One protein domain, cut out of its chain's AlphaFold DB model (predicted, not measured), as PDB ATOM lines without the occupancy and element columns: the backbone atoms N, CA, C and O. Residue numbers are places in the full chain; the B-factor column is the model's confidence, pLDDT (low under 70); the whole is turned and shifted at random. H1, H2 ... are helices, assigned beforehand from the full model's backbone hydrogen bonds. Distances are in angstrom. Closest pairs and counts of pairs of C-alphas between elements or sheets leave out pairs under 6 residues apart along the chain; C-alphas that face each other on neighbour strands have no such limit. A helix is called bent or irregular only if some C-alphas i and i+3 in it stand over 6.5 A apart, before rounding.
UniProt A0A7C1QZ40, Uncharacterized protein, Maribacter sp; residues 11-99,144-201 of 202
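This is residues 11 to 99 and 144 to 201 of the 202 residues of an uncharacterized protein of Maribacter sp (UniProt A0A7C1QZ40). A small body of short helices has one very long helix, H7, running out of it, and residues 144 to 177 stick out as a long arm. In the body, H3, H4 and the later part of H7 form a three-helix bundle; H5 and H6 continue the layer beyond H4, and H1 and H2 lie beyond H3 at the other end. The 147 printed residues hold seven named helices, H1 to H7 in order, and no named strand, and the class is all helix. The whole is extended, with a radius of gyration of the C-alphas of 22.7 A, and flat, spanning 78 by 43 by 23 A, with the arm making the length.

Find C-alpha 16 at (6.838, -57.528, -18.671), where H1 begins; it runs to residue 23. H2 follows at residues 28 to 33, and H3 at residues 38 to 47, 14.3 A long. H4, residues 52 to 64, covers 18.0 A, and H5, residues 73 to 86, covers 19.8 A. H6 takes residues 92 to 99. Past the cut, look for C-alpha 145 at (-36.140, -52.355, 21.422); from there H7 runs 75.6 A to C-alpha 200 at (10.528, -51.652, -38.000). H7 is irregular, with C-alphas 191 and 194 7.7 A apart, and has a kink of 65 degrees near residue 192.

Start at H4, the hub, which touches H3, H5 and H7. H3, H4 and H7 form an up-and-down bundle, each running against the one before it. H3 and H4 are a hairpin at a shallow tilt of 15 degrees, closest at the C-alphas of Ala 45 and Leu 55, 7.1 A. H7 touches H4 with residues 183 to 192 alone, closest at the C-alphas of Cys 62 and Thr 184, 5.0 A. It touches H3 with residues 181 to 196 alone; the C-alphas of Gly 38 and Ala 185 are closest, 3.7 A. H4 and H5 form a hairpin at a steep tilt of 41 degrees, with the C-alphas of Leu 57 and Gly 86 closest, 4.1 A. H5 and H6 form another, at 23 degrees, a shallow tilt, with the C-alphas of Ala 78 and Ala 98 closest, 5.0 A. H1 and H2 touch only at the corner, and only just, with 3 pairs of C-alphas within 8 A; the closest are Arg 22 and Ser 31, 5.6 A. H2 is close to but not clearly touching H3, while H1 and H7 are apart. In H1 to H6 every O i to N i+4 pair is within hydrogen-bond range; in H7, 48 of 52 are.

Look at Tyr 144 and Glu 201: their C-alphas are the two farthest apart, 80.1 A. Residues 100 to 143 are not printed, and C-alphas 99 and 144 stand 62.5 A apart across the cut. Of the links printed whole, H4 to H5 is short and the others are tight. The mean pLDDT of the printed part is 89.3; residues 144 to 158 and 160 are under 70.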
ATOM      1  N   LYS A  11      14.362 -54.090 -27.633       89.50
ATOM      2  CA  LYS A  11      15.336 -52.984 -27.642       89.50
ATOM      3  C   LYS A  11      14.842 -51.712 -26.941       89.50
ATOM      4  O   LYS A  11      15.654 -50.860 -26.599       89.50
ATOM      5  N   PHE A  12      13.534 -51.586 -26.716       90.31
ATOM      6  CA  PHE A  12      12.920 -50.435 -26.056       90.31
ATOM      7  C   PHE A  12      12.640 -50.652 -24.565       90.31
ATOM      8  O   PHE A  12      12.094 -49.751 -23.932       90.31
ATOM      9  N   ASN A  13      13.022 -51.810 -24.011       88.88
ATOM     10  CA  ASN A  13      12.766 -52.196 -22.623       88.88
ATOM     11  C   ASN A  13      11.282 -52.035 -22.211       88.88
ATOM     12  O   ASN A  13      10.978 -51.250 -21.307       88.88
ATOM     13  N   PRO A  14      10.344 -52.699 -22.916       89.00
ATOM     14  CA  PRO A  14       8.923 -52.662 -22.576       89.00
ATOM     15  C   PRO A  14       8.655 -53.327 -21.216       89.00
ATOM     16  O   PRO A  14       9.482 -54.089 -20.714       89.00
ATOM     17  N   CYS A  15       7.489 -53.056 -20.622       89.62
ATOM     18  CA  CYS A  15       7.062 -53.755 -19.409       89.62
ATOM     19  C   CYS A  15       6.905 -55.265 -19.661       89.62
ATOM     20  O   CYS A  15       6.680 -55.692 -20.798       89.62
ATOM     21  N   SER A  16       6.992 -56.068 -18.595       90.31
ATOM     22  CA  SER A  16       6.838 -57.528 -18.671       90.31
ATOM     23  C   SER A  16       5.528 -57.931 -19.346       90.31
ATOM     24  O   SER A  16       5.546 -58.764 -20.242       90.31
ATOM     25  N   GLU A  17       4.422 -57.257 -19.023       91.81
ATOM     26  CA  GLU A  17       3.109 -57.510 -19.631       91.81
ATOM     27  C   GLU A  17       3.117 -57.361 -21.161       91.81
ATOM     28  O   GLU A  17       2.515 -58.164 -21.873       91.81
ATOM     29  N   ALA A  18       3.812 -56.348 -21.687       90.19
ATOM     30  CA  ALA A  18       3.901 -56.120 -23.125       90.19
ATOM     31  C   ALA A  18       4.800 -57.160 -23.818       90.19
ATOM     32  O   ALA A  18       4.509 -57.562 -24.946       90.19
ATOM     33  N   VAL A  19       5.860 -57.628 -23.144       91.50
ATOM     34  CA  VAL A  19       6.691 -58.750 -23.618       91.50
ATOM     35  C   VAL A  19       5.861 -60.027 -23.677       91.50
ATOM     36  O   VAL A  19       5.741 -60.623 -24.746       91.50
ATOM     37  N   GLU A  20       5.227 -60.397 -22.565       92.94
ATOM     38  CA  GLU A  20       4.383 -61.590 -22.450       92.94
ATOM     39  C   GLU A  20       3.240 -61.574 -23.467       92.94
ATOM     40  O   GLU A  20       2.896 -62.603 -24.045       92.94
ATOM     41  N   PHE A  21       2.649 -60.404 -23.725       93.69
ATOM     42  CA  PHE A  21       1.638 -60.256 -24.763       93.69
ATOM     43  C   PHE A  21       2.209 -60.499 -26.163       93.69
ATOM     44  O   PHE A  21       1.646 -61.290 -26.920       93.69
ATOM     45  N   ARG A  22       3.331 -59.856 -26.516       92.81
ATOM     46  CA  ARG A  22       3.968 -60.007 -27.834       92.81
ATOM     47  C   ARG A  22       4.382 -61.455 -28.100       92.81
ATOM     48  O   ARG A  22       4.264 -61.903 -29.240       92.81
ATOM     49  N   GLU A  23       4.831 -62.183 -27.083       92.94
ATOM     50  CA  GLU A  23       5.278 -63.579 -27.192       92.94
ATOM     51  C   GLU A  23       4.152 -64.583 -27.492       92.94
ATOM     52  O   GLU A  23       4.432 -65.674 -27.989       92.94
ATOM     53  N   LYS A  24       2.877 -64.219 -27.280       94.69
ATOM     54  CA  LYS A  24       1.719 -65.066 -27.638       94.69
ATOM     55  C   LYS A  24       1.543 -65.250 -29.148       94.69
ATOM     56  O   LYS A  24       0.838 -66.164 -29.567       94.69
ATOM     57  N   PHE A  25       2.177 -64.400 -29.953       93.75
ATOM     58  CA  PHE A  25       1.985 -64.333 -31.398       93.75
ATOM     59  C   PHE A  25       3.275 -64.632 -32.159       93.75
ATOM     60  O   PHE A  25       4.386 -64.308 -31.721       93.75
ATOM     61  N   LYS A  26       3.147 -65.221 -33.350       91.06
ATOM     62  CA  LYS A  26       4.308 -65.624 -34.156       91.06
ATOM     63  C   LYS A  26       5.015 -64.425 -34.776       91.06
ATOM     64  O   LYS A  26       6.248 -64.415 -34.839       91.06
ATOM     65  N   THR A  27       4.249 -63.430 -35.218       91.31
ATOM     66  CA  THR A  27       4.748 -62.228 -35.900       91.31
ATOM     67  C   THR A  27       4.373 -60.963 -35.134       91.31
ATOM     68  O   THR A  27       3.439 -60.957 -34.327       91.31
ATOM     69  N   PHE A  28       5.121 -59.883 -35.372       92.44
ATOM     70  CA  PHE A  28       4.788 -58.578 -34.806       92.44
ATOM     71  C   PHE A  28       3.432 -58.103 -35.320       92.44
ATOM     72  O   PHE A  28       2.619 -57.638 -34.529       92.44
ATOM     73  N   GLU A  29       3.159 -58.315 -36.606       94.50
ATOM     74  CA  GLU A  29       1.879 -57.986 -37.227       94.50
ATOM     75  C   GLU A  29       0.697 -58.643 -36.521       94.50
ATOM     76  O   GLU A  29      -0.249 -57.960 -36.140       94.50
ATOM     77  N   GLU A  30       0.777 -59.949 -36.262       95.19
ATOM     78  CA  GLU A  30      -0.280 -60.676 -35.565       95.19
ATOM     79  C   GLU A  30      -0.504 -60.091 -34.161       95.19
ATOM     80  O   GLU A  30      -1.644 -59.856 -33.759       95.19
ATOM     81  N   SER A  31       0.574 -59.753 -33.443       95.44
ATOM     82  CA  SER A  31       0.460 -59.093 -32.136       95.44
ATOM     83  C   SER A  31      -0.098 -57.669 -32.214       95.44
ATOM     84  O   SER A  31      -0.851 -57.269 -31.333       95.44
ATOM     85  N   TRP A  32       0.230 -56.911 -33.261       96.62
ATOM     86  CA  TRP A  32      -0.233 -55.541 -33.478       96.62
ATOM     87  C   TRP A  32      -1.735 -55.506 -33.774       96.62
ATOM     88  O   TRP A  32      -2.475 -54.730 -33.164       96.62
ATOM     89  N   GLN A  33      -2.203 -56.413 -34.637       97.12
ATOM     90  CA  GLN A  33      -3.622 -56.535 -34.980       97.12
ATOM     91  C   GLN A  33      -4.473 -56.998 -33.794       97.12
ATOM     92  O   GLN A  33      -5.602 -56.548 -33.636       97.12
ATOM     93  N   ASN A  34      -3.918 -57.837 -32.913       96.75
ATOM     94  CA  ASN A  34      -4.624 -58.331 -31.731       96.75
ATOM     95  C   ASN A  34      -4.390 -57.488 -30.465       96.75
ATOM     96  O   ASN A  34      -4.941 -57.815 -29.414       96.75
ATOM     97  N   CYS A  35      -3.571 -56.429 -30.515       96.06
ATOM     98  CA  CYS A  35      -3.252 -55.620 -29.338       96.06
ATOM     99  C   CYS A  35      -4.488 -54.844 -28.857       96.06
ATOM    100  O   CYS A  35      -4.993 -54.002 -29.601       96.06
ATOM    101  N   PRO A  36      -4.975 -55.051 -27.622       95.12
ATOM    102  CA  PRO A  36      -6.148 -54.336 -27.132       95.12
ATOM    103  C   PRO A  36      -5.795 -52.977 -26.515       95.12
ATOM    104  O   PRO A  36      -6.672 -52.330 -25.964       95.12
ATOM    105  N   ARG A  37      -4.522 -52.560 -26.526       93.44
ATOM    106  CA  ARG A  37      -3.998 -51.446 -25.720       93.44
ATOM    107  C   ARG A  37      -3.449 -50.326 -26.601       93.44
ATOM    108  O   ARG A  37      -2.276 -50.343 -26.968       93.44
ATOM    109  N   GLY A  38      -4.273 -49.318 -26.892       94.50
ATOM    110  CA  GLY A  38      -3.846 -48.135 -27.650       94.50
ATOM    111  C   GLY A  38      -2.674 -47.386 -27.005       94.50
ATOM    112  O   GLY A  38      -1.786 -46.901 -27.699       94.50
ATOM    113  N   ASP A  39      -2.580 -47.367 -25.673       94.12
ATOM    114  CA  ASP A  39      -1.459 -46.761 -24.946       94.12
ATOM    115  C   ASP A  39      -0.116 -47.456 -25.231       94.12
ATOM    116  O   ASP A  39       0.901 -46.780 -25.401       94.12
ATOM    117  N   TRP A  40      -0.105 -48.786 -25.370       95.25
ATOM    118  CA  TRP A  40       1.093 -49.530 -25.779       95.25
ATOM    119  C   TRP A  40       1.495 -49.190 -27.220       95.25
ATOM    120  O   TRP A  40       2.683 -49.031 -27.513       95.25
ATOM    121  N   MET A  41       0.510 -49.018 -28.104       97.00
ATOM    122  CA  MET A  41       0.712 -48.659 -29.511       97.00
ATOM    123  C   MET A  41       1.254 -47.225 -29.663       97.00
ATOM    124  O   MET A  41       2.216 -46.990 -30.397       97.00
ATOM    125  N   LEU A  42       0.723 -46.270 -28.893       97.31
ATOM    126  CA  LEU A  42       1.248 -44.902 -28.808       97.31
ATOM    127  C   LEU A  42       2.667 -44.870 -28.229       97.31
ATOM    128  O   LEU A  42       3.521 -44.107 -28.695       97.31
ATOM    129  N   TRP A  43       2.941 -45.700 -27.222       95.50
ATOM    130  CA  TRP A  43       4.261 -45.788 -26.609       95.50
ATOM    131  C   TRP A  43       5.315 -46.285 -27.603       95.50
ATOM    132  O   TRP A  43       6.372 -45.660 -27.732       95.50
ATOM    133  N   ILE A  44       5.037 -47.359 -28.350       94.75
ATOM    134  CA  ILE A  44       6.001 -47.866 -29.335       94.75
ATOM    135  C   ILE A  44       6.203 -46.871 -30.486       94.75
ATOM    136  O   ILE A  44       7.343 -46.655 -30.896       94.75
ATOM    137  N   ALA A  45       5.151 -46.166 -30.920       96.38
ATOM    138  CA  ALA A  45       5.258 -45.079 -31.896       96.38
ATOM    139  C   ALA A  45       6.203 -43.962 -31.427       96.38
ATOM    140  O   ALA A  45       7.084 -43.517 -32.168       96.38
ATOM    141  N   GLN A  46       6.089 -43.560 -30.159       96.19
ATOM    142  CA  GLN A  46       6.990 -42.585 -29.550       96.19
ATOM    143  C   GLN A  46       8.443 -43.084 -29.517       96.19
ATOM    144  O   GLN A  46       9.367 -42.304 -29.770       96.19
ATOM    145  N   ARG A  47       8.667 -44.372 -29.220       94.62
ATOM    146  CA  ARG A  47      10.006 -44.989 -29.181       94.62
ATOM    147  C   ARG A  47      10.642 -45.119 -30.561       94.62
ATOM    148  O   ARG A  47      11.847 -44.906 -30.691       94.62
ATOM    149  N   LEU A  48       9.834 -45.391 -31.581       94.69
ATOM    150  CA  LEU A  48      10.247 -45.430 -32.984       94.69
ATOM    151  C   LEU A  48      10.433 -44.039 -33.599       94.69
ATOM    152  O   LEU A  48      10.844 -43.933 -34.755       94.69
ATOM    153  N   LYS A  49      10.181 -42.970 -32.827       95.25
ATOM    154  CA  LYS A  49      10.269 -41.579 -33.287       95.25
ATOM    155  C   LYS A  49       9.412 -41.363 -34.540       95.25
ATOM    156  O   LYS A  49       9.881 -40.797 -35.530       95.25
ATOM    157  N   VAL A  50       8.175 -41.867 -34.497       96.50
ATOM    158  CA  VAL A  50       7.129 -41.512 -35.465       96.50
ATOM    159  C   VAL A  50       7.012 -39.990 -35.529       96.50
ATOM    160  O   VAL A  50       7.234 -39.305 -34.525       96.50
ATOM    161  N   ASP A  51       6.706 -39.471 -36.719       96.94
ATOM    162  CA  ASP A  51       6.553 -38.038 -36.939       96.94
ATOM    163  C   ASP A  51       5.608 -37.413 -35.902       96.94
ATOM    164  O   ASP A  51       4.565 -37.974 -35.552       96.94
ATOM    165  N   LYS A  52       5.985 -36.231 -35.395       95.88
ATOM    166  CA  LYS A  52       5.247 -35.560 -34.320       95.88
ATOM    167  C   LYS A  52       3.796 -35.305 -34.728       95.88
ATOM    168  O   LYS A  52       2.921 -35.397 -33.876       95.88
ATOM    169  N   ARG A  53       3.531 -34.972 -35.993       97.31
ATOM    170  CA  ARG A  53       2.184 -34.670 -36.486       97.31
ATOM    171  C   ARG A  53       1.301 -35.909 -36.483       97.31
ATOM    172  O   ARG A  53       0.232 -35.866 -35.877       97.31
ATOM    173  N   ILE A  54       1.790 -37.018 -37.033       98.06
ATOM    174  CA  ILE A  54       1.074 -38.306 -37.032       98.06
ATOM    175  C   ILE A  54       0.823 -38.781 -35.594       98.06
ATOM    176  O   ILE A  54      -0.293 -39.152 -35.230       98.06
ATOM    177  N   LEU A  55       1.844 -38.708 -34.734       97.88
ATOM    178  CA  LEU A  55       1.713 -39.134 -33.344       97.88
ATOM    179  C   LEU A  55       0.730 -38.256 -32.554       97.88
ATOM    180  O   LEU A  55      -0.032 -38.772 -31.738       97.88
ATOM    181  N   THR A  56       0.726 -36.939 -32.778       97.88
ATOM    182  CA  THR A  56      -0.248 -36.035 -32.151       97.88
ATOM    183  C   THR A  56      -1.666 -36.295 -32.660       97.88
ATOM    184  O   THR A  56      -2.586 -36.264 -31.845       97.88
ATOM    185  N   LEU A  57      -1.850 -36.624 -33.945       98.44
ATOM    186  CA  LEU A  57      -3.157 -37.012 -34.486       98.44
ATOM    187  C   LEU A  57      -3.710 -38.241 -33.758       98.44
ATOM    188  O   LEU A  57      -4.831 -38.198 -33.255       98.44
ATOM    189  N   ALA A  58      -2.904 -39.302 -33.642       98.12
ATOM    190  CA  ALA A  58      -3.297 -40.524 -32.943       98.12
ATOM    191  C   ALA A  58      -3.671 -40.242 -31.480       98.12
ATOM    192  O   ALA A  58      -4.733 -40.657 -31.024       98.12
ATOM    193  N   LYS A  59      -2.852 -39.457 -30.761       97.62
ATOM    194  CA  LYS A  59      -3.152 -39.033 -29.383       97.62
ATOM    195  C   LYS A  59      -4.472 -38.261 -29.300       97.62
ATOM    196  O   LYS A  59      -5.308 -38.589 -28.464       97.62
ATOM    197  N   GLY A  60      -4.668 -37.268 -30.169       97.69
ATOM    198  CA  GLY A  60      -5.882 -36.454 -30.210       97.69
ATOM    199  C   GLY A  60      -7.134 -37.294 -30.461       97.69
ATOM    200  O   GLY A  60      -8.109 -37.166 -29.727       97.69
ATOM    201  N   LYS A  61      -7.077 -38.219 -31.425       98.25
ATOM    202  CA  LYS A  61      -8.174 -39.146 -31.737       98.25
ATOM    203  C   LYS A  61      -8.467 -40.132 -30.609       98.25
ATOM    204  O   LYS A  61      -9.631 -40.366 -30.302       98.25
ATOM    205  N   CYS A  62      -7.451 -40.656 -29.923       97.00
ATOM    206  CA  CYS A  62      -7.686 -41.478 -28.735       97.00
ATOM    207  C   CYS A  62      -8.417 -40.691 -27.634       97.00
ATOM    208  O   CYS A  62      -9.372 -41.202 -27.051       97.00
ATOM    209  N   VAL A  63      -8.007 -39.445 -27.374       96.06
ATOM    210  CA  VAL A  63      -8.632 -38.586 -26.352       96.06
ATOM    211  C   VAL A  63     -10.041 -38.128 -26.760       96.06
ATOM    212  O   VAL A  63     -10.908 -37.985 -25.901       96.06
ATOM    213  N   GLU A  64     -10.320 -37.975 -28.058       96.88
ATOM    214  CA  GLU A  64     -11.655 -37.646 -28.588       96.88
ATOM    215  C   GLU A  64     -12.743 -38.619 -28.087       96.88
ATOM    216  O   GLU A  64     -13.862 -38.200 -27.794       96.88
ATOM    217  N   THR A  65     -12.400 -39.898 -27.878       94.94
ATOM    218  CA  THR A  65     -13.329 -40.926 -27.360       94.94
ATOM    219  C   THR A  65     -13.899 -40.612 -25.973       94.94
ATOM    220  O   THR A  65     -14.991 -41.066 -25.628       94.94
ATOM    221  N   VAL A  66     -13.185 -39.808 -25.183       93.44
ATOM    222  CA  VAL A  66     -13.559 -39.411 -23.819       93.44
ATOM    223  C   VAL A  66     -13.832 -37.911 -23.707       93.44
ATOM    224  O   VAL A  66     -13.976 -37.394 -22.602       93.44
ATOM    225  N   LEU A  67     -13.966 -37.203 -24.834       94.19
ATOM    226  CA  LEU A  67     -14.219 -35.758 -24.856       94.19
ATOM    227  C   LEU A  67     -15.479 -35.371 -24.060       94.19
ATOM    228  O   LEU A  67     -15.517 -34.323 -23.426       94.19
ATOM    229  N   HIS A  68     -16.486 -36.249 -24.042       92.62
ATOM    230  CA  HIS A  68     -17.730 -36.077 -23.288       92.62
ATOM    231  C   HIS A  68     -17.542 -36.048 -21.758       92.62
ATOM    232  O   HIS A  68     -18.423 -35.567 -21.052       92.62
ATOM    233  N   LEU A  69     -16.411 -36.542 -21.242       90.88
ATOM    234  CA  LEU A  69     -16.065 -36.479 -19.819       90.88
ATOM    235  C   LEU A  69     -15.384 -35.154 -19.440       90.88
ATOM    236  O   LEU A  69     -15.253 -34.844 -18.255       90.88
ATOM    237  N   MET A  70     -14.944 -34.363 -20.424       90.62
ATOM    238  CA  MET A  70     -14.259 -33.096 -20.182       90.62
ATOM    239  C   MET A  70     -15.259 -31.985 -19.863       90.62
ATOM    240  O   MET A  70     -16.185 -31.723 -20.631       90.62
ATOM    241  N   LYS A  71     -15.042 -31.290 -18.743       89.62
ATOM    242  CA  LYS A  71     -15.880 -30.158 -18.321       89.62
ATOM    243  C   LYS A  71     -15.364 -28.824 -18.856       89.62
ATOM    244  O   LYS A  71     -16.156 -28.047 -19.377       89.62
ATOM    245  N   ASP A  72     -14.056 -28.597 -18.766       90.12
ATOM    246  CA  ASP A  72     -13.416 -27.346 -19.176       90.12
ATOM    247  C   ASP A  72     -13.304 -27.239 -20.709       90.12
ATOM    248  O   ASP A  72     -12.866 -28.173 -21.392       90.12
ATOM    249  N   ASP A  73     -13.721 -26.099 -21.257       92.62
ATOM    250  CA  ASP A  73     -13.737 -25.864 -22.702       92.62
ATOM    251  C   ASP A  73     -12.338 -25.672 -23.299       92.62
ATOM    252  O   ASP A  73     -12.129 -26.014 -24.464       92.62
ATOM    253  N   ARG A  74     -11.355 -25.218 -22.514       93.88
ATOM    254  CA  ARG A  74      -9.950 -25.111 -22.941       93.88
ATOM    255  C   ARG A  74      -9.344 -26.496 -23.118       93.88
ATOM    256  O   ARG A  74      -8.668 -26.742 -24.114       93.88
ATOM    257  N   SER A  75      -9.678 -27.445 -22.239       92.81
ATOM    258  CA  SER A  75      -9.295 -28.854 -22.412       92.81
ATOM    259  C   SER A  75      -9.860 -29.441 -23.708       92.81
ATOM    260  O   SER A  75      -9.128 -30.065 -24.479       92.81
ATOM    261  N   LYS A  76     -11.138 -29.180 -24.019       95.38
ATOM    262  CA  LYS A  76     -11.741 -29.601 -25.297       95.38
ATOM    263  C   LYS A  76     -11.071 -28.917 -26.493       95.38
ATOM    264  O   LYS A  76     -10.822 -29.564 -27.513       95.38
ATOM    265  N   ALA A  77     -10.747 -27.629 -26.372       96.31
ATOM    266  CA  ALA A  77     -10.053 -26.867 -27.406       96.31
ATOM    267  C   ALA A  77      -8.644 -27.418 -27.679       96.31
ATOM    268  O   ALA A  77      -8.257 -27.532 -28.841       96.31
ATOM    269  N   ALA A  78      -7.909 -27.841 -26.648       96.75
ATOM    270  CA  ALA A  78      -6.605 -28.481 -26.804       96.75
ATOM    271  C   ALA A  78      -6.695 -29.823 -27.551       96.75
ATOM    272  O   ALA A  78      -5.863 -30.099 -28.418       96.75
ATOM    273  N   VAL A  79      -7.730 -30.634 -27.290       97.69
ATOM    274  CA  VAL A  79      -7.980 -31.873 -28.055       97.69
ATOM    275  C   VAL A  79      -8.262 -31.556 -29.521       97.69
ATOM    276  O   VAL A  79      -7.666 -32.167 -30.412       97.69
ATOM    277  N   LYS A  80      -9.116 -30.559 -29.784       98.00
ATOM    278  CA  LYS A  80      -9.396 -30.107 -31.150       98.00
ATOM    279  C   LYS A  80      -8.122 -29.630 -31.852       98.00
ATOM    280  O   LYS A  80      -7.863 -30.049 -32.975       98.00
ATOM    281  N   ALA A  81      -7.298 -28.827 -31.182       98.25
ATOM    282  CA  ALA A  81      -6.027 -28.350 -31.716       98.25
ATOM    283  C   ALA A  81      -5.058 -29.505 -32.028       98.25
ATOM    284  O   ALA A  81      -4.399 -29.488 -33.064       98.25
ATOM    285  N   ALA A  82      -4.998 -30.547 -31.192       98.31
ATOM    286  CA  ALA A  82      -4.188 -31.736 -31.469       98.31
ATOM    287  C   ALA A  82      -4.628 -32.455 -32.757       98.31
ATOM    288  O   ALA A  82      -3.783 -32.819 -33.579       98.31
ATOM    289  N   ILE A  83      -5.938 -32.614 -32.961       98.50
ATOM    290  CA  ILE A  83      -6.501 -33.224 -34.174       98.50
ATOM    291  C   ILE A  83      -6.252 -32.332 -35.398       98.50
ATOM    292  O   ILE A  83      -5.772 -32.815 -36.422       98.50
ATOM    293  N   ASP A  84      -6.510 -31.029 -35.289       98.56
ATOM    294  CA  ASP A  84      -6.288 -30.059 -36.367       98.56
ATOM    295  C   ASP A  84      -4.806 -29.984 -36.765       98.56
ATOM    296  O   ASP A  84      -4.482 -29.948 -37.954       98.56
ATOM    297  N   TYR A  85      -3.890 -30.028 -35.792       98.50
ATOM    298  CA  TYR A  85      -2.454 -30.115 -36.048       98.50
ATOM    299  C   TYR A  85      -2.133 -31.419 -36.775       98.50
ATOM    300  O   TYR A  85      -1.467 -31.397 -37.806       98.50
ATOM    301  N   GLY A  86      -2.654 -32.546 -36.294       97.81
ATOM    302  CA  GLY A  86      -2.535 -33.839 -36.960       97.81
ATOM    303  C   GLY A  86      -2.952 -33.816 -38.436       97.81
ATOM    304  O   GLY A  86      -2.254 -34.363 -39.283       97.81
ATOM    305  N   ASN A  87      -4.030 -33.093 -38.742       97.88
ATOM    306  CA  ASN A  87      -4.589 -32.932 -40.087       97.88
ATOM    307  C   ASN A  87      -3.916 -31.837 -40.935       97.88
ATOM    308  O   ASN A  87      -4.318 -31.612 -42.074       97.88
ATOM    309  N   GLY A  88      -2.918 -31.122 -40.404       97.62
ATOM    310  CA  GLY A  88      -2.234 -30.053 -41.139       97.62
ATOM    311  C   GLY A  88      -3.000 -28.728 -41.220       97.62
ATOM    312  O   GLY A  88      -2.632 -27.875 -42.021       97.62
ATOM    313  N   LEU A  89      -4.043 -28.542 -40.406       98.19
ATOM    314  CA  LEU A  89      -4.884 -27.338 -40.401       98.19
ATOM    315  C   LEU A  89      -4.305 -26.204 -39.550       98.19
ATOM    316  O   LEU A  89      -4.603 -25.038 -39.801       98.19
ATOM    317  N   ILE A  90      -3.489 -26.548 -38.552       98.31
ATOM    318  CA  ILE A  90      -2.760 -25.592 -37.713       98.31
ATOM    319  C   ILE A  90      -1.279 -25.971 -37.606       98.31
ATOM    320  O   ILE A  90      -0.872 -27.120 -37.857       98.31
ATOM    321  N   ASP A  91      -0.460 -24.997 -37.225       97.75
ATOM    322  CA  ASP A  91       0.966 -25.185 -36.982       97.75
ATOM    323  C   ASP A  91       1.284 -25.622 -35.537       97.75
ATOM    324  O   ASP A  91       0.407 -25.855 -34.699       97.75
ATOM    325  N   GLY A  92       2.577 -25.821 -35.273       95.50
ATOM    326  CA  GLY A  92       3.058 -26.259 -33.967       95.50
ATOM    327  C   GLY A  92       2.922 -25.201 -32.872       95.50
ATOM    328  O   GLY A  92       2.752 -25.579 -31.715       95.50
ATOM    329  N   ASP A  93       2.953 -23.915 -33.222       96.94
ATOM    330  CA  ASP A  93       2.858 -22.815 -32.262       96.94
ATOM    331  C   ASP A  93       1.409 -22.654 -31.794       96.94
ATOM    332  O   ASP A  93       1.153 -22.523 -30.597       96.94
ATOM    333  N   GLN A  94       0.445 -22.782 -32.710       97.12
ATOM    334  CA  GLN A  94      -0.986 -22.819 -32.401       97.12
ATOM    335  C   GLN A  94      -1.354 -24.031 -31.534       97.12
ATOM    336  O   GLN A  94      -2.112 -23.894 -30.572       97.12
ATOM    337  N   LEU A  95      -0.787 -25.210 -31.830       97.25
ATOM    338  CA  LEU A  95      -0.930 -26.391 -30.973       97.25
ATOM    339  C   LEU A  95      -0.388 -26.119 -29.562       97.25
ATOM    340  O   LEU A  95      -1.051 -26.427 -28.573       97.25
ATOM    341  N   SER A  96       0.819 -25.557 -29.469       95.75
ATOM    342  CA  SER A  96       1.450 -25.236 -28.190       95.75
ATOM    343  C   SER A  96       0.641 -24.211 -27.398       95.75
ATOM    344  O   SER A  96       0.443 -24.409 -26.203       95.75
ATOM    345  N   ALA A  97       0.120 -23.168 -28.042       95.31
ATOM    346  CA  ALA A  97      -0.720 -22.163 -27.397       95.31
ATOM    347  C   ALA A  97      -1.990 -22.778 -26.783       95.31
ATOM    348  O   ALA A  97      -2.297 -22.504 -25.625       95.31
ATOM    349  N   ALA A  98      -2.678 -23.663 -27.513       94.44
ATOM    350  CA  ALA A  98      -3.850 -24.365 -26.989       94.44
ATOM    351  C   ALA A  98      -3.501 -25.276 -25.796       94.44
ATOM    352  O   ALA A  98      -4.260 -25.355 -24.831       94.44
ATOM    353  N   ALA A  99      -2.338 -25.934 -25.831       91.19
ATOM    354  CA  ALA A  99      -1.862 -26.744 -24.711       91.19
ATOM    355  C   ALA A  99      -1.540 -25.895 -23.467       91.19
ATOM    356  O   ALA A  99      -1.860 -26.306 -22.354       91.19
ATOM    357  N   TYR A 144     -38.507 -49.026  22.657       53.50
ATOM    358  CA  TYR A 144     -37.690 -48.826  21.449       53.50
ATOM    359  C   TYR A 144     -37.041 -50.119  20.915       53.50
ATOM    360  O   TYR A 144     -36.708 -50.212  19.740       53.50
ATOM    361  N   ALA A 145     -36.907 -51.152  21.753       53.75
ATOM    362  CA  ALA A 145     -36.140 -52.355  21.422       53.75
ATOM    363  C   ALA A 145     -36.767 -53.244  20.327       53.75
ATOM    364  O   ALA A 145     -36.041 -53.967  19.660       53.75
ATOM    365  N   ALA A 146     -38.083 -53.172  20.093       49.06
ATOM    366  CA  ALA A 146     -38.740 -53.940  19.023       49.06
ATOM    367  C   ALA A 146     -38.735 -53.221  17.658       49.06
ATOM    368  O   ALA A 146     -38.851 -53.872  16.628       49.06
ATOM    369  N   ALA A 147     -38.573 -51.893  17.638       52.19
ATOM    370  CA  ALA A 147     -38.329 -51.132  16.408       52.19
ATOM    371  C   ALA A 147     -36.847 -51.176  15.987       52.19
ATOM    372  O   ALA A 147     -36.528 -50.898  14.837       52.19
ATOM    373  N   TYR A 148     -35.952 -51.537  16.914       52.09
ATOM    374  CA  TYR A 148     -34.511 -51.613  16.681       52.09
ATOM    375  C   TYR A 148     -34.082 -52.890  15.942       52.09
ATOM    376  O   TYR A 148     -33.152 -52.830  15.152       52.09
ATOM    377  N   ASP A 149     -34.776 -54.018  16.136       48.81
ATOM    378  CA  ASP A 149     -34.459 -55.274  15.430       48.81
ATOM    379  C   ASP A 149     -34.883 -55.245  13.948       48.81
ATOM    380  O   ASP A 149     -34.153 -55.737  13.091       48.81
ATOM    381  N   ASP A 150     -36.018 -54.617  13.621       51.03
ATOM    382  CA  ASP A 150     -36.476 -54.459  12.228       51.03
ATOM    383  C   ASP A 150     -35.663 -53.385  11.481       51.03
ATOM    384  O   ASP A 150     -35.365 -53.536  10.298       51.03
ATOM    385  N   ALA A 151     -35.249 -52.321  12.180       55.34
ATOM    386  CA  ALA A 151     -34.348 -51.310  11.633       55.34
ATOM    387  C   ALA A 151     -32.933 -51.866  11.411       55.34
ATOM    388  O   ALA A 151     -32.373 -51.653  10.343       55.34
ATOM    389  N   ALA A 152     -32.387 -52.644  12.352       58.19
ATOM    390  CA  ALA A 152     -31.073 -53.271  12.191       58.19
ATOM    391  C   ALA A 152     -31.053 -54.298  11.043       58.19
ATOM    392  O   ALA A 152     -30.104 -54.332  10.267       58.19
ATOM    393  N   ALA A 153     -32.116 -55.096  10.879       57.12
ATOM    394  CA  ALA A 153     -32.233 -56.021   9.751       57.12
ATOM    395  C   ALA A 153     -32.423 -55.299   8.400       57.12
ATOM    396  O   ALA A 153     -31.913 -55.762   7.377       57.12
ATOM    397  N   ALA A 154     -33.137 -54.167   8.381       59.69
ATOM    398  CA  ALA A 154     -33.265 -53.317   7.197       59.69
ATOM    399  C   ALA A 154     -31.949 -52.599   6.846       59.69
ATOM    400  O   ALA A 154     -31.620 -52.492   5.666       59.69
ATOM    401  N   ASP A 155     -31.178 -52.172   7.847       59.22
ATOM    402  CA  ASP A 155     -29.856 -51.563   7.677       59.22
ATOM    403  C   ASP A 155     -28.834 -52.582   7.145       59.22
ATOM    404  O   ASP A 155     -28.077 -52.270   6.225       59.22
ATOM    405  N   ASP A 156     -28.857 -53.826   7.639       61.19
ATOM    406  CA  ASP A 156     -28.019 -54.911   7.115       61.19
ATOM    407  C   ASP A 156     -28.385 -55.257   5.659       61.19
ATOM    408  O   ASP A 156     -27.498 -55.432   4.818       61.19
ATOM    409  N   ALA A 157     -29.679 -55.310   5.320       62.25
ATOM    410  CA  ALA A 157     -30.131 -55.520   3.942       62.25
ATOM    411  C   ALA A 157     -29.714 -54.362   3.016       62.25
ATOM    412  O   ALA A 157     -29.197 -54.602   1.925       62.25
ATOM    413  N   ALA A 158     -29.855 -53.113   3.472       64.88
ATOM    414  CA  ALA A 158     -29.406 -51.932   2.739       64.88
ATOM    415  C   ALA A 158     -27.881 -51.913   2.540       64.88
ATOM    416  O   ALA A 158     -27.402 -51.499   1.484       64.88
ATOM    417  N   ALA A 159     -27.107 -52.396   3.518       70.38
ATOM    418  CA  ALA A 159     -25.664 -52.550   3.387       70.38
ATOM    419  C   ALA A 159     -25.298 -53.606   2.330       70.38
ATOM    420  O   ALA A 159     -24.435 -53.349   1.491       70.38
ATOM    421  N   TYR A 160     -25.965 -54.766   2.321       68.88
ATOM    422  CA  TYR A 160     -25.768 -55.788   1.284       68.88
ATOM    423  C   TYR A 160     -26.138 -55.286  -0.117       68.88
ATOM    424  O   TYR A 160     -25.366 -55.500  -1.054       68.88
ATOM    425  N   ASP A 161     -27.261 -54.580  -0.261       78.12
ATOM    426  CA  ASP A 161     -27.668 -53.972  -1.532       78.12
ATOM    427  C   ASP A 161     -26.650 -52.920  -2.002       78.12
ATOM    428  O   ASP A 161     -26.326 -52.851  -3.189       78.12
ATOM    429  N   ALA A 162     -26.076 -52.140  -1.079       74.69
ATOM    430  CA  ALA A 162     -25.014 -51.189  -1.390       74.69
ATOM    431  C   ALA A 162     -23.716 -51.881  -1.846       74.69
ATOM    432  O   ALA A 162     -23.089 -51.422  -2.803       74.69
ATOM    433  N   TYR A 163     -23.319 -52.992  -1.212       71.56
ATOM    434  CA  TYR A 163     -22.166 -53.790  -1.651       71.56
ATOM    435  C   TYR A 163     -22.395 -54.406  -3.034       71.56
ATOM    436  O   TYR A 163     -21.524 -54.299  -3.895       71.56
ATOM    437  N   ALA A 164     -23.573 -54.982  -3.282       79.69
ATOM    438  CA  ALA A 164     -23.921 -55.533  -4.591       79.69
ATOM    439  C   ALA A 164     -23.914 -54.449  -5.683       79.69
ATOM    440  O   ALA A 164     -23.335 -54.643  -6.752       79.69
ATOM    441  N   ALA A 165     -24.471 -53.268  -5.394       80.50
ATOM    442  CA  ALA A 165     -24.429 -52.131  -6.308       80.50
ATOM    443  C   ALA A 165     -22.993 -51.643  -6.583       80.50
ATOM    444  O   ALA A 165     -22.692 -51.214  -7.699       80.50
ATOM    445  N   ALA A 166     -22.097 -51.709  -5.592       81.81
ATOM    446  CA  ALA A 166     -20.688 -51.364  -5.764       81.81
ATOM    447  C   ALA A 166     -19.950 -52.368  -6.666       81.81
ATOM    448  O   ALA A 166     -19.185 -51.950  -7.539       81.81
ATOM    449  N   ASP A 167     -20.214 -53.666  -6.504       80.81
ATOM    450  CA  ASP A 167     -19.647 -54.716  -7.356       80.81
ATOM    451  C   ASP A 167     -20.126 -54.582  -8.810       80.81
ATOM    452  O   ASP A 167     -19.310 -54.603  -9.740       80.81
ATOM    453  N   ASP A 168     -21.425 -54.351  -9.018       84.19
ATOM    454  CA  ASP A 168     -21.998 -54.106 -10.346       84.19
ATOM    455  C   ASP A 168     -21.395 -52.853 -11.000       84.19
ATOM    456  O   ASP A 168     -21.043 -52.857 -12.187       84.19
ATOM    457  N   ALA A 169     -21.211 -51.779 -10.226       85.12
ATOM    458  CA  ALA A 169     -20.562 -50.563 -10.704       85.12
ATOM    459  C   ALA A 169     -19.095 -50.809 -11.093       85.12
ATOM    460  O   ALA A 169     -18.633 -50.295 -12.119       85.12
ATOM    461  N   TYR A 170     -18.361 -51.615 -10.319       83.25
ATOM    462  CA  TYR A 170     -16.977 -51.974 -10.624       83.25
ATOM    463  C   TYR A 170     -16.877 -52.800 -11.914       83.25
ATOM    464  O   TYR A 170     -16.040 -52.508 -12.773       83.25
ATOM    465  N   ALA A 171     -17.765 -53.781 -12.097       86.00
ATOM    466  CA  ALA A 171     -17.835 -54.577 -13.319       86.00
ATOM    467  C   ALA A 171     -18.140 -53.703 -14.549       86.00
ATOM    468  O   ALA A 171     -17.442 -53.781 -15.565       86.00
ATOM    469  N   ALA A 172     -19.120 -52.799 -14.441       86.75
ATOM    470  CA  ALA A 172     -19.458 -51.862 -15.509       86.75
ATOM    471  C   ALA A 172     -18.286 -50.925 -15.864       86.75
ATOM    472  O   ALA A 172     -18.048 -50.643 -17.046       86.75
ATOM    473  N   ALA A 173     -17.532 -50.460 -14.862       83.88
ATOM    474  CA  ALA A 173     -16.348 -49.629 -15.065       83.88
ATOM    475  C   ALA A 173     -15.219 -50.398 -15.772       83.88
ATOM    476  O   ALA A 173     -14.586 -49.863 -16.689       83.88
ATOM    477  N   ASP A 174     -14.989 -51.661 -15.405       85.94
ATOM    478  CA  ASP A 174     -13.984 -52.508 -16.050       85.94
ATOM    479  C   ASP A 174     -14.334 -52.798 -17.520       85.94
ATOM    480  O   ASP A 174     -13.476 -52.708 -18.404       85.94
ATOM    481  N   ASP A 175     -15.608 -53.048 -17.817       90.94
ATOM    482  CA  ASP A 175     -16.076 -53.251 -19.189       90.94
ATOM    483  C   ASP A 175     -16.011 -51.970 -20.027       90.94
ATOM    484  O   ASP A 175     -15.637 -52.008 -21.205       90.94
ATOM    485  N   ALA A 176     -16.327 -50.813 -19.442       89.62
ATOM    486  CA  ALA A 176     -16.132 -49.521 -20.097       89.62
ATOM    487  C   ALA A 176     -14.650 -49.267 -20.413       89.62
ATOM    488  O   ALA A 176     -14.316 -48.870 -21.533       89.62
ATOM    489  N   ARG A 177     -13.754 -49.572 -19.467       89.50
ATOM    490  CA  ARG A 177     -12.302 -49.473 -19.647       89.50
ATOM    491  C   ARG A 177     -11.818 -50.364 -20.790       89.50
ATOM    492  O   ARG A 177     -11.119 -49.870 -21.670       89.50
ATOM    493  N   LYS A 178     -12.211 -51.643 -20.828       91.00
ATOM    494  CA  LYS A 178     -11.836 -52.575 -21.911       91.00
ATOM    495  C   LYS A 178     -12.321 -52.098 -23.280       91.00
ATOM    496  O   LYS A 178     -11.559 -52.126 -24.243       91.00
ATOM    497  N   ARG A 179     -13.569 -51.618 -23.374       92.81
ATOM    498  CA  ARG A 179     -14.117 -51.061 -24.623       92.81
ATOM    499  C   ARG A 179     -13.340 -49.833 -25.089       92.81
ATOM    500  O   ARG A 179     -13.038 -49.726 -26.274       92.81
ATOM    501  N   ASN A 180     -12.983 -48.932 -24.175       92.12
ATOM    502  CA  ASN A 180     -12.181 -47.760 -24.516       92.12
ATOM    503  C   ASN A 180     -10.751 -48.137 -24.948       92.12
ATOM    504  O   ASN A 180     -10.241 -47.601 -25.931       92.12
ATOM    505  N   GLN A 181     -10.125 -49.104 -24.274       92.25
ATOM    506  CA  GLN A 181      -8.820 -49.641 -24.666       92.25
ATOM    507  C   GLN A 181      -8.843 -50.198 -26.098       92.25
ATOM    508  O   GLN A 181      -7.975 -49.852 -26.899       92.25
ATOM    509  N   LEU A 182      -9.879 -50.965 -26.455       95.81
ATOM    510  CA  LEU A 182     -10.058 -51.473 -27.817       95.81
ATOM    511  C   LEU A 182     -10.277 -50.346 -28.831       95.81
ATOM    512  O   LEU A 182      -9.570 -50.302 -29.832       95.81
ATOM    513  N   ALA A 183     -11.169 -49.394 -28.545       96.62
ATOM    514  CA  ALA A 183     -11.430 -48.266 -29.441       96.62
ATOM    515  C   ALA A 183     -10.168 -47.423 -29.698       96.62
ATOM    516  O   ALA A 183      -9.877 -47.042 -30.829       96.62
ATOM    517  N   THR A 184      -9.376 -47.158 -28.657       96.69
ATOM    518  CA  THR A 184      -8.104 -46.434 -28.802       96.69
ATOM    519  C   THR A 184      -7.047 -47.257 -29.541       96.69
ATOM    520  O   THR A 184      -6.259 -46.683 -30.292       96.69
ATOM    521  N   ALA A 185      -7.041 -48.585 -29.389       97.50
ATOM    522  CA  ALA A 185      -6.187 -49.475 -30.169       97.50
ATOM    523  C   ALA A 185      -6.574 -49.497 -31.657       97.50
ATOM    524  O   ALA A 185      -5.689 -49.432 -32.505       97.50
ATOM    525  N   ASP A 186      -7.868 -49.513 -31.982       98.38
ATOM    526  CA  ASP A 186      -8.364 -49.439 -33.363       98.38
ATOM    527  C   ASP A 186      -7.962 -48.121 -34.035       98.38
ATOM    528  O   ASP A 186      -7.413 -48.137 -35.135       98.38
ATOM    529  N   ILE A 187      -8.111 -46.992 -33.335       98.31
ATOM    530  CA  ILE A 187      -7.623 -45.680 -33.793       98.31
ATOM    531  C   ILE A 187      -6.111 -45.716 -34.060       98.31
ATOM    532  O   ILE A 187      -5.631 -45.209 -35.074       98.31
ATOM    533  N   CYS A 188      -5.335 -46.327 -33.159       98.19
ATOM    534  CA  CYS A 188      -3.896 -46.473 -33.351       98.19
ATOM    535  C   CYS A 188      -3.564 -47.364 -34.553       98.19
ATOM    536  O   CYS A 188      -2.625 -47.053 -35.280       98.19
ATOM    537  N   ARG A 189      -4.314 -48.447 -34.790       98.38
ATOM    538  CA  ARG A 189      -4.148 -49.284 -35.986       98.38
ATOM    539  C   ARG A 189      -4.419 -48.485 -37.253       98.38
ATOM    540  O   ARG A 189      -3.617 -48.553 -38.179       98.38
ATOM    541  N   GLU A 190      -5.490 -47.708 -37.290       98.19
ATOM    542  CA  GLU A 190      -5.838 -46.897 -38.457       98.19
ATOM    543  C   GLU A 190      -4.742 -45.872 -38.791       98.19
ATOM    544  O   GLU A 190      -4.346 -45.745 -39.945       98.19
ATOM    545  N   ILE A 191      -4.209 -45.178 -37.781       98.19
ATOM    546  CA  ILE A 191      -3.308 -44.033 -37.994       98.19
ATOM    547  C   ILE A 191      -1.828 -44.438 -38.057       98.19
ATOM    548  O   ILE A 191      -1.045 -43.804 -38.760       98.19
ATOM    549  N   LEU A 192      -1.407 -45.443 -37.281       98.12
ATOM    550  CA  LEU A 192       0.016 -45.714 -37.035       98.12
ATOM    551  C   LEU A 192       0.550 -46.954 -37.752       98.12
ATOM    552  O   LEU A 192       1.768 -47.080 -37.837       98.12
ATOM    553  N   THR A 193      -0.297 -47.871 -38.239       97.25
ATOM    554  CA  THR A 193       0.167 -49.177 -38.756       97.25
ATOM    555  C   THR A 193       1.239 -49.026 -39.828       97.25
ATOM    556  O   THR A 193       2.326 -49.568 -39.663       97.25
ATOM    557  N   GLU A 194       0.974 -48.245 -40.876       96.12
ATOM    558  CA  GLU A 194       1.917 -48.052 -41.982       96.12
ATOM    559  C   GLU A 194       3.271 -47.534 -41.476       96.12
ATOM    560  O   GLU A 194       4.295 -48.200 -41.630       96.12
ATOM    561  N   THR A 195       3.274 -46.415 -40.744       95.88
ATOM    562  CA  THR A 195       4.519 -45.810 -40.250       95.88
ATOM    563  C   THR A 195       5.274 -46.716 -39.273       95.88
ATOM    564  O   THR A 195       6.504 -46.686 -39.219       95.88
ATOM    565  N   ILE A 196       4.578 -47.515 -38.462       95.56
ATOM    566  CA  ILE A 196       5.222 -48.427 -37.507       95.56
ATOM    567  C   ILE A 196       5.957 -49.550 -38.231       95.56
ATOM    568  O   ILE A 196       7.085 -49.871 -37.853       95.56
ATOM    569  N   PHE A 197       5.337 -50.128 -39.256       94.25
ATOM    570  CA  PHE A 197       5.908 -51.239 -40.010       94.25
ATOM    571  C   PHE A 197       7.102 -50.765 -40.840       94.25
ATOM    572  O   PHE A 197       8.177 -51.355 -40.741       94.25
ATOM    573  N   GLU A 198       6.995 -49.595 -41.474       93.88
ATOM    574  CA  GLU A 198       8.130 -48.932 -42.126       93.88
ATOM    575  C   GLU A 198       9.316 -48.718 -41.169       93.88
ATOM    576  O   GLU A 198      10.460 -49.025 -41.498       93.88
ATOM    577  N   LYS A 199       9.062 -48.214 -39.952       91.31
ATOM    578  CA  LYS A 199      10.109 -47.954 -38.943       91.31
ATOM    579  C   LYS A 199      10.737 -49.223 -38.367       91.31
ATOM    580  O   LYS A 199      11.821 -49.148 -37.781       91.31
ATOM    581  N   LEU A 200      10.042 -50.351 -38.452       87.31
ATOM    582  CA  LEU A 200      10.528 -51.652 -38.000       87.31
ATOM    583  C   LEU A 200      11.138 -52.487 -39.130       87.31
ATOM    584  O   LEU A 200      11.676 -53.547 -38.821       87.31
ATOM    585  N   GLU A 201      11.120 -51.985 -40.371       82.44
ATOM    586  CA  GLU A 201      11.556 -52.702 -41.579       82.44
ATOM    587  C   GLU A 201      10.776 -54.016 -41.787       82.44
ATOM    588  O   GLU A 201      11.354 -55.042 -42.154       82.44
TER     589      GLU A 201